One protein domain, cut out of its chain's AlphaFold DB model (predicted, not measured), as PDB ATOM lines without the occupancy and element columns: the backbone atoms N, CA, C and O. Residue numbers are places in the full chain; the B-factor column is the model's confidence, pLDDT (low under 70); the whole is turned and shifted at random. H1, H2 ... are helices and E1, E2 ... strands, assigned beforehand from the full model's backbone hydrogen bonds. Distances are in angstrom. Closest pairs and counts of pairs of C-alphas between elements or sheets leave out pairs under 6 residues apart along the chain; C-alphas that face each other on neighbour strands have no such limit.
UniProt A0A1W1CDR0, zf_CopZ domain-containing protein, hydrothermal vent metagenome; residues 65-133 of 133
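AT A GLANCE: This is residues 65 to 133 of the 133 residues of the protein "zf_CopZ domain-containing protein" of hydrothermal vent metagenome (UniProt A0A1W1CDR0). Helices H1 and H3 run opposite ways, shifted lengthwise and meeting near their beginnings; a loop-rich part holds strand E1, paired antiparallel with residues 84 to 85, and short H2 lies between H1 and H3 along the chain. The 69 printed residues run E1, H1, H2, H3, mostly helix, with under half in named elements. The whole is compact, with radius of gyration of the C-alphas 11.5 A and spans of 34 by 23 by 17 A.

IN THESE COORDINATES: E1 is residues 77 to 79, from C-alpha 77 at (118.885, 67.120, 88.093). H1 is residues 94 to 105, 16.2 A; H2 is 109 to 112; H3 is 119 to 130, 16.8 A, ending at C-alpha 130 at (111.987, 68.365, 105.950).

HOW THE PARTS SIT: H1, with residues 95 to 98 alone, touches H3 at a shallow tilt of 14 degrees; the closest C-alphas, Val 95 and Leu 120, are 6.6 A apart. E1 pairs with no named strand. H1 and H3 have every O i to N i+4 pair within hydrogen-bond range; H2 is too short for one.

THE WHOLE: The printed part has no cut. The link E1 to H1 is long. Residues 131 to 133 are under pLDDT 70.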
ATOM      1  N   GLU A  65     115.425  65.472  82.939       96.50
ATOM      2  CA  GLU A  65     114.473  65.335  84.041       96.50
ATOM      3  C   GLU A  65     114.759  66.301  85.199       96.50
ATOM      4  O   GLU A  65     115.915  66.576  85.549       96.50
ATOM      5  N   ILE A  66     113.687  66.766  85.845       97.06
ATOM      6  CA  ILE A  66     113.741  67.735  86.942       97.06
ATOM      7  C   ILE A  66     113.595  67.006  88.278       97.06
ATOM      8  O   ILE A  66     112.535  66.483  88.618       97.06
ATOM      9  N   GLY A  67     114.640  67.040  89.103       96.69
ATOM     10  CA  GLY A  67     114.675  66.360  90.404       96.69
ATOM     11  C   GLY A  67     113.634  66.840  91.421       96.69
ATOM     12  O   GLY A  67     113.364  66.144  92.393       96.69
ATOM     13  N   PHE A  68     113.007  67.997  91.187       94.75
ATOM     14  CA  PHE A  68     111.945  68.545  92.039       94.75
ATOM     15  C   PHE A  68     110.545  68.010  91.728       94.75
ATOM     16  O   PHE A  68     109.605  68.320  92.455       94.75
ATOM     17  N   LYS A  69     110.383  67.231  90.656       95.19
ATOM     18  CA  LYS A  69     109.126  66.545  90.362       95.19
ATOM     19  C   LYS A  69     109.009  65.274  91.195       95.19
ATOM     20  O   LYS A  69     110.004  64.608  91.487       95.19
ATOM     21  N   LYS A  70     107.789  64.944  91.621       93.00
ATOM     22  CA  LYS A  70     107.539  63.848  92.567       93.00
ATOM     23  C   LYS A  70     108.021  62.512  92.001       93.00
ATOM     24  O   LYS A  70     108.771  61.807  92.672       93.00
ATOM     25  N   ASN A  71     107.670  62.235  90.747       91.31
ATOM     26  CA  ASN A  71     107.928  60.958  90.080       91.31
ATOM     27  C   ASN A  71     109.254  60.917  89.302       91.31
ATOM     28  O   ASN A  71     109.507  59.949  88.592       91.31
ATOM     29  N   SER A  72     110.099  61.944  89.423       94.50
ATOM     30  CA  SER A  72     111.384  61.969  88.728       94.50
ATOM     31  C   SER A  72     112.393  60.997  89.345       94.50
ATOM     32  O   SER A  72     112.374  60.741  90.559       94.50
ATOM     33  N   SER A  73     113.273  60.460  88.500       96.69
ATOM     34  CA  SER A  73     114.330  59.520  88.870       96.69
ATOM     35  C   SER A  73     115.264  60.068  89.966       96.69
ATOM     36  O   SER A  73     115.495  61.277  90.067       96.69
ATOM     37  N   PRO A  74     115.903  59.200  90.772       96.44
ATOM     38  CA  PRO A  74     117.010  59.611  91.638       96.44
ATOM     39  C   PRO A  74     118.143  60.337  90.885       96.44
ATOM     40  O   PRO A  74     118.810  61.198  91.460       96.44
ATOM     41  N   GLN A  75     118.334  60.044  89.592       96.88
ATOM     42  CA  GLN A  75     119.342  60.699  88.748       96.88
ATOM     43  C   GLN A  75     118.859  61.990  88.065       96.88
ATOM     44  O   GLN A  75     119.590  62.587  87.274       96.88
ATOM     45  N   SER A  76     117.644  62.459  88.342       97.56
ATOM     46  CA  SER A  76     117.159  63.721  87.782       97.56
ATOM     47  C   SER A  76     117.884  64.915  88.411       97.56
ATOM     48  O   SER A  76     118.252  64.901  89.588       97.56
ATOM     49  N   ALA A  77     118.078  65.988  87.644       98.00
ATOM     50  CA  ALA A  77     118.885  67.120  88.093       98.00
ATOM     51  C   ALA A  77     118.114  68.056  89.033       98.00
ATOM     52  O   ALA A  77     117.015  68.511  88.717       98.00
ATOM     53  N   ILE A  78     118.739  68.421  90.152       97.69
ATOM     54  CA  ILE A  78     118.295  69.503  91.046       97.69
ATOM     55  C   ILE A  78     119.095  70.794  90.824       97.69
ATOM     56  O   ILE A  78     118.588  71.877  91.097       97.69
ATOM     57  N   CYS A  79     120.315  70.714  90.273       98.25
ATOM     58  CA  CYS A  79     121.083  71.872  89.799       98.25
ATOM     59  C   CYS A  79     121.547  71.651  88.360       98.25
ATOM     60  O   CYS A  79     122.419  70.830  88.091       98.25
ATOM     61  N   PHE A  80     121.020  72.437  87.429       97.69
ATOM     62  CA  PHE A  80     121.331  72.299  86.004       97.69
ATOM     63  C   PHE A  80     122.654  72.963  85.592       97.69
ATOM     64  O   PHE A  80     123.228  72.609  84.559       97.69
ATOM     65  N   CYS A  81     123.158  73.910  86.389       97.94
ATOM     66  CA  CYS A  81     124.470  74.526  86.174       97.94
ATOM     67  C   CYS A  81     125.609  73.551  86.493       97.94
ATOM     68  O   CYS A  81     126.581  73.494  85.752       97.94
ATOM     69  N   TYR A  82     125.459  72.771  87.568       98.00
ATOM     70  CA  TYR A  82     126.540  71.967  88.149       98.00
ATOM     71  C   TYR A  82     126.234  70.475  88.258       98.00
ATOM     72  O   TYR A  82     126.986  69.750  88.896       98.00
ATOM     73  N   ASN A  83     125.152  70.022  87.623       96.00
ATOM     74  CA  ASN A  83     124.732  68.623  87.552       96.00
ATOM     75  C   ASN A  83     124.539  67.928  88.910       96.00
ATOM     76  O   ASN A  83     124.704  66.718  88.987       96.00
ATOM     77  N   TYR A  84     124.125  68.666  89.945       98.25
ATOM     78  CA  TYR A  84     123.649  68.027  91.176       98.25
ATOM     79  C   TYR A  84     122.358  67.266  90.920       98.25
ATOM     80  O   TYR A  84     121.458  67.786  90.244       98.25
ATOM     81  N   LEU A  85     122.268  66.076  91.498       98.19
ATOM     82  CA  LEU A  85     121.188  65.117  91.311       98.19
ATOM     83  C   LEU A  85     120.252  65.069  92.520       98.19
ATOM     84  O   LEU A  85     120.594  65.499  93.622       98.19
ATOM     85  N   LYS A  86     119.052  64.522  92.322       97.44
ATOM     86  CA  LYS A  86     118.026  64.370  93.364       97.44
ATOM     87  C   LYS A  86     118.522  63.563  94.567       97.44
ATOM     88  O   LYS A  86     118.157  63.892  95.691       97.44
ATOM     89  N   THR A  87     119.396  62.576  94.360       97.31
ATOM     90  CA  THR A  87     120.056  61.825  95.446       97.31
ATOM     91  C   THR A  87     120.869  62.703  96.396       97.31
ATOM     92  O   THR A  87     120.989  62.377  97.571       97.31
ATOM     93  N   GLU A  88     121.398  63.829  95.918       97.38
ATOM     94  CA  GLU A  88     122.234  64.744  96.705       97.38
ATOM     95  C   GLU A  88     121.405  65.831  97.414       97.38
ATOM     96  O   GLU A  88     121.952  66.670  98.130       97.38
ATOM     97  N   LEU A  89     120.077  65.846  97.225       95.38
ATOM     98  CA  LEU A  89     119.189  66.909  97.707       95.38
ATOM     99  C   LEU A  89     119.266  67.115  99.222       95.38
ATOM    100  O   LEU A  89     119.165  68.249  99.689       95.38
ATOM    101  N   TYR A  90     119.447  66.036  99.979       93.94
ATOM    102  CA  TYR A  90     119.495  66.062 101.440       93.94
ATOM    103  C   TYR A  90     120.916  66.012 102.002       93.94
ATOM    104  O   TYR A  90     121.084  65.952 103.216       93.94
ATOM    105  N   GLU A  91     121.953  66.087 101.159       94.88
ATOM    106  CA  GLU A  91     123.309  66.255 101.671       94.88
ATOM    107  C   GLU A  91     123.428  67.614 102.382       94.88
ATOM    108  O   GLU A  91     123.241  68.654 101.739       94.88
ATOM    109  N   PRO A  92     123.842  67.666 103.665       90.06
ATOM    110  CA  PRO A  92     123.978  68.933 104.394       90.06
ATOM    111  C   PRO A  92     124.926  69.927 103.708       90.06
ATOM    112  O   PRO A  92     124.808  71.143 103.846       90.06
ATOM    113  N   SER A  93     125.876  69.405 102.928       95.50
ATOM    114  CA  SER A  93     126.883  70.196 102.230       95.50
ATOM    115  C   SER A  93     126.452  70.700 100.847       95.50
ATOM    116  O   SER A  93     127.144  71.564 100.307       95.50
ATOM    117  N   VAL A  94     125.339  70.229 100.262       97.44
ATOM    118  CA  VAL A  94     124.991  70.518  98.853       97.44
ATOM    119  C   VAL A  94     124.848  72.016  98.584       97.44
ATOM    120  O   VAL A  94     125.424  72.540  97.631       97.44
ATOM    121  N   VAL A  95     124.177  72.743  99.483       97.69
ATOM    122  CA  VAL A  95     124.004  74.201  99.393       97.69
ATOM    123  C   VAL A  95     125.359  74.907  99.420       97.69
ATOM    124  O   VAL A  95     125.614  75.780  98.590       97.69
ATOM    125  N   LYS A  96     126.255  74.496 100.326       97.88
ATOM    126  CA  LYS A  96     127.613  75.047 100.431       97.88
ATOM    127  C   LYS A  96     128.429  74.756  99.168       97.88
ATOM    128  O   LYS A  96     129.032  75.671  98.616       97.88
ATOM    129  N   LYS A  97     128.411  73.513  98.674       98.25
ATOM    130  CA  LYS A  97     129.122  73.103  97.452       98.25
ATOM    131  C   LYS A  97     128.625  73.862  96.210       98.25
ATOM    132  O   LYS A  97     129.427  74.181  95.333       98.25
ATOM    133  N   ILE A  98     127.322  74.147  96.112       98.38
ATOM    134  CA  ILE A  98     126.754  74.950  95.018       98.38
ATOM    135  C   ILE A  98     127.193  76.414  95.142       98.38
ATOM    136  O   ILE A  98     127.653  76.968  94.148       98.38
ATOM    137  N   ASN A  99     127.114  77.022  96.333       98.31
ATOM    138  CA  ASN A  99     127.565  78.404  96.558       98.31
ATOM    139  C   ASN A  99     129.029  78.602  96.148       98.31
ATOM    140  O   ASN A  99     129.311  79.491  95.355       98.31
ATOM    141  N   ILE A 100     129.930  77.714  96.589       98.44
ATOM    142  CA  ILE A 100     131.356  77.769  96.231       98.44
ATOM    143  C   ILE A 100     131.540  77.767  94.708       98.44
ATOM    144  O   ILE A 100     132.353  78.521  94.180       98.44
ATOM    145  N   ARG A 101     130.790  76.943  93.967       98.44
ATOM    146  CA  ARG A 101     130.889  76.942  92.500       98.44
ATOM    147  C   ARG A 101     130.326  78.214  91.877       98.44
ATOM    148  O   ARG A 101     130.925  78.716  90.936       98.44
ATOM    149  N   ILE A 102     129.216  78.743  92.397       98.25
ATOM    150  CA  ILE A 102     128.662  80.024  91.935       98.25
ATOM    151  C   ILE A 102     129.679  81.153  92.128       98.25
ATOM    152  O   ILE A 102     129.873  81.944  91.211       98.25
ATOM    153  N   GLU A 103     130.343  81.208  93.280       98.25
ATOM    154  CA  GLU A 103     131.358  82.220  93.591       98.25
ATOM    155  C   GLU A 103     132.589  82.109  92.679       98.25
ATOM    156  O   GLU A 103     133.093  83.124  92.212       98.25
ATOM    157  N   ASN A 104     133.044  80.888  92.378       98.31
ATOM    158  CA  ASN A 104     134.256  80.671  91.581       98.31
ATOM    159  C   ASN A 104     134.031  80.698  90.060       98.31
ATOM    160  O   ASN A 104     134.931  81.080  89.317       98.31
ATOM    161  N   TYR A 105     132.861  80.266  89.580       97.94
ATOM    162  CA  TYR A 105     132.611  80.025  88.149       97.94
ATOM    163  C   TYR A 105     131.342  80.708  87.617       97.94
ATOM    164  O   TYR A 105     130.998  80.560  86.443       97.94
ATOM    165  N   GLY A 106     130.624  81.458  88.456       97.94
ATOM    166  CA  GLY A 106     129.375  82.126  88.095       97.94
ATOM    167  C   GLY A 106     128.180  81.175  88.012       97.94
ATOM    168  O   GLY A 106     128.182  80.065  88.531       97.94
ATOM    169  N   SER A 107     127.079  81.592  87.392       97.69
ATOM    170  CA  SER A 107     125.976  80.674  87.084       97.69
ATOM    171  C   SER A 107     125.172  81.179  85.899       97.69
ATOM    172  O   SER A 107     125.128  82.380  85.651       97.69
ATOM    173  N   ARG A 108     124.509  80.265  85.191       97.69
ATOM    174  CA  ARG A 108     123.566  80.589  84.114       97.69
ATOM    175  C   ARG A 108     122.184  80.036  84.425       97.69
ATOM    176  O   ARG A 108     121.627  79.270  83.647       97.69
ATOM    177  N   CYS A 109     121.670  80.334  85.621       97.56
ATOM    178  CA  CYS A 109     120.362  79.839  86.064       97.56
ATOM    179  C   CYS A 109     119.217  80.382  85.197       97.56
ATOM    180  O   CYS A 109     118.243  79.670  84.988       97.56
ATOM    181  N   ASP A 110     119.383  81.590  84.655       95.88
ATOM    182  CA  ASP A 110     118.515  82.227  83.661       95.88
ATOM    183  C   ASP A 110     118.237  81.320  82.454       95.88
ATOM    184  O   ASP A 110     117.113  81.273  81.965       95.88
ATOM    185  N   LEU A 111     119.240  80.562  82.008       97.00
ATOM    186  CA  LEU A 111     119.150  79.694  80.833       97.00
ATOM    187  C   LEU A 111     119.032  78.209  81.206       97.00
ATOM    188  O   LEU A 111     118.182  77.483  80.697       97.00
ATOM    189  N   ARG A 112     119.897  77.743  82.111       97.19
ATOM    190  CA  ARG A 112     120.049  76.321  82.440       97.19
ATOM    191  C   ARG A 112     118.999  75.819  83.413       97.19
ATOM    192  O   ARG A 112     118.735  74.629  83.412       97.19
ATOM    193  N   SER A 113     118.420  76.658  84.269       97.81
ATOM    194  CA  SER A 113     117.364  76.199  85.177       97.81
ATOM    195  C   SER A 113     116.029  76.183  84.444       97.81
ATOM    196  O   SER A 113     115.674  77.214  83.876       97.81
ATOM    197  N   PRO A 114     115.238  75.098  84.494       97.56
ATOM    198  CA  PRO A 114     113.928  75.090  83.861       97.56
ATOM    199  C   PRO A 114     113.007  76.211  84.350       97.56
ATOM    200  O   PRO A 114     112.239  76.757  83.567       97.56
ATOM    201  N   SER A 115     113.116  76.618  85.615       96.81
ATOM    202  CA  SER A 115     112.331  77.728  86.168       96.81
ATOM    203  C   SER A 115     112.866  79.119  85.807       96.81
ATOM    204  O   SER A 115     112.203  80.109  86.107       96.81
ATOM    205  N   GLY A 116     114.068  79.212  85.228       96.94
ATOM    206  CA  GLY A 116     114.829  80.459  85.097       96.94
ATOM    207  C   GLY A 116     115.394  80.989  86.424       96.94
ATOM    208  O   GLY A 116     116.002  82.057  86.455       96.94
ATOM    209  N   GLU A 117     115.210  80.268  87.536       96.38
ATOM    210  CA  GLU A 117     115.652  80.672  88.874       96.38
ATOM    211  C   GLU A 117     116.736  79.739  89.424       96.38
ATOM    212  O   GLU A 117     116.817  78.559  89.076       96.38
ATOM    213  N   CYS A 118     117.562  80.244  90.343       97.75
ATOM    214  CA  CYS A 118     118.614  79.446  90.968       97.75
ATOM    215  C   CYS A 118     118.047  78.262  91.771       97.75
ATOM    216  O   CYS A 118     117.180  78.426  92.631       97.75
ATOM    217  N   CYS A 119     118.614  77.071  91.542       97.50
ATOM    218  CA  CYS A 119     118.274  75.827  92.245       97.50
ATOM    219  C   CYS A 119     118.290  75.946  93.776       97.50
ATOM    220  O   CYS A 119     117.477  75.314  94.447       97.50
ATOM    221  N   LEU A 120     119.163  76.796  94.329       97.50
ATOM    222  CA  LEU A 120     119.284  77.020  95.768       97.50
ATOM    223  C   LEU A 120     117.967  77.458  96.409       97.50
ATOM    224  O   LEU A 120     117.719  77.105  97.558       97.50
ATOM    225  N   LYS A 121     117.113  78.190  95.682       95.25
ATOM    226  CA  LYS A 121     115.781  78.583  96.161       95.25
ATOM    227  C   LYS A 121     114.929  77.354  96.495       95.25
ATOM    228  O   LYS A 121     114.339  77.294  97.569       95.25
ATOM    229  N   TYR A 122     114.901  76.373  95.595       93.94
ATOM    230  CA  TYR A 122     114.112  75.147  95.740       93.94
ATOM    231  C   TYR A 122     114.747  74.185  96.745       93.94
ATOM    232  O   TYR A 122     114.054  73.706  97.637       93.94
ATOM    233  N   ILE A 123     116.066  73.975  96.664       96.00
ATOM    234  CA  ILE A 123     116.807  73.100  97.587       96.00
ATOM    235  C   ILE A 123     116.609  73.558  99.036       96.00
ATOM    236  O   ILE A 123     116.180  72.769  99.873       96.00
ATOM    237  N   LYS A 124     116.842  74.846  99.331       95.44
ATOM    238  CA  LYS A 124     116.681  75.394 100.690       95.44
ATOM    239  C   LYS A 124     115.242  75.287 101.191       95.44
ATOM    240  O   LYS A 124     115.035  74.993 102.364       95.44
ATOM    241  N   LYS A 125     114.256  75.526 100.316       92.75
ATOM    242  CA  LYS A 125     112.837  75.387 100.663       92.75
ATOM    243  C   LYS A 125     112.523  73.951 101.094       92.75
ATOM    244  O   LYS A 125     112.017  73.759 102.193       92.75
ATOM    245  N   ILE A 126     112.894  72.967 100.275       91.19
ATOM    246  CA  ILE A 126     112.623  71.548 100.546       91.19
ATOM    247  C   ILE A 126     113.362  71.078 101.803       91.19
ATOM    248  O   ILE A 126     112.772  70.417 102.654       91.19
ATOM    249  N   GLN A 127     114.639  71.438 101.966       92.06
ATOM    250  CA  GLN A 127     115.404  71.073 103.162       92.06
ATOM    251  C   GLN A 127     114.796  71.666 104.443       92.06
ATOM    252  O   GLN A 127     114.742  70.981 105.457       92.06
ATOM    253  N   LYS A 128     114.281  72.904 104.402       90.19
ATOM    254  CA  LYS A 128     113.600  73.528 105.548       90.19
ATOM    255  C   LYS A 128     112.289  72.818 105.906       90.19
ATOM    256  O   LYS A 128     112.010  72.620 107.085       90.19
ATOM    257  N   GLU A 129     111.502  72.440 104.903       86.12
ATOM    258  CA  GLU A 129     110.238  71.710 105.090       86.12
ATOM    259  C   GLU A 129     110.467  70.302 105.674       86.12
ATOM    260  O   GLU A 129     109.645  69.833 106.452       86.12
ATOM    261  N   ASN A 130     111.606  69.665 105.377       77.62
ATOM    262  CA  ASN A 130     111.987  68.365 105.950       77.62
ATOM    263  C   ASN A 130     112.717  68.466 107.303       77.62
ATOM    264  O   ASN A 130     112.723  67.507 108.063       77.62
ATOM    265  N   GLY A 131     113.339  69.608 107.611       63.56
ATOM    266  CA  GLY A 131     114.078  69.850 108.857       63.56
ATOM    267  C   GLY A 131     113.230  70.405 110.005       63.56
ATOM    268  O   GLY A 131     113.789  70.921 110.964       63.56
ATOM    269  N   SER A 132     111.899  70.354 109.888       46.44
ATOM    270  CA  SER A 132     110.952  70.737 110.947       46.44
ATOM    271  C   SER A 132     110.500  69.504 111.746       46.44
ATOM    272  O   SER A 132     109.305  69.237 111.867       46.44
ATOM    273  N   SER A 133     111.473  68.733 112.242       38.56
ATOM    274  CA  SER A 133     111.326  67.765 113.340       38.56
ATOM    275  C   SER A 133     112.148  68.250 114.522       38.56
ATOM    276  O   SER A 133     113.311  68.641 114.279       38.56
TER     277      SER A 133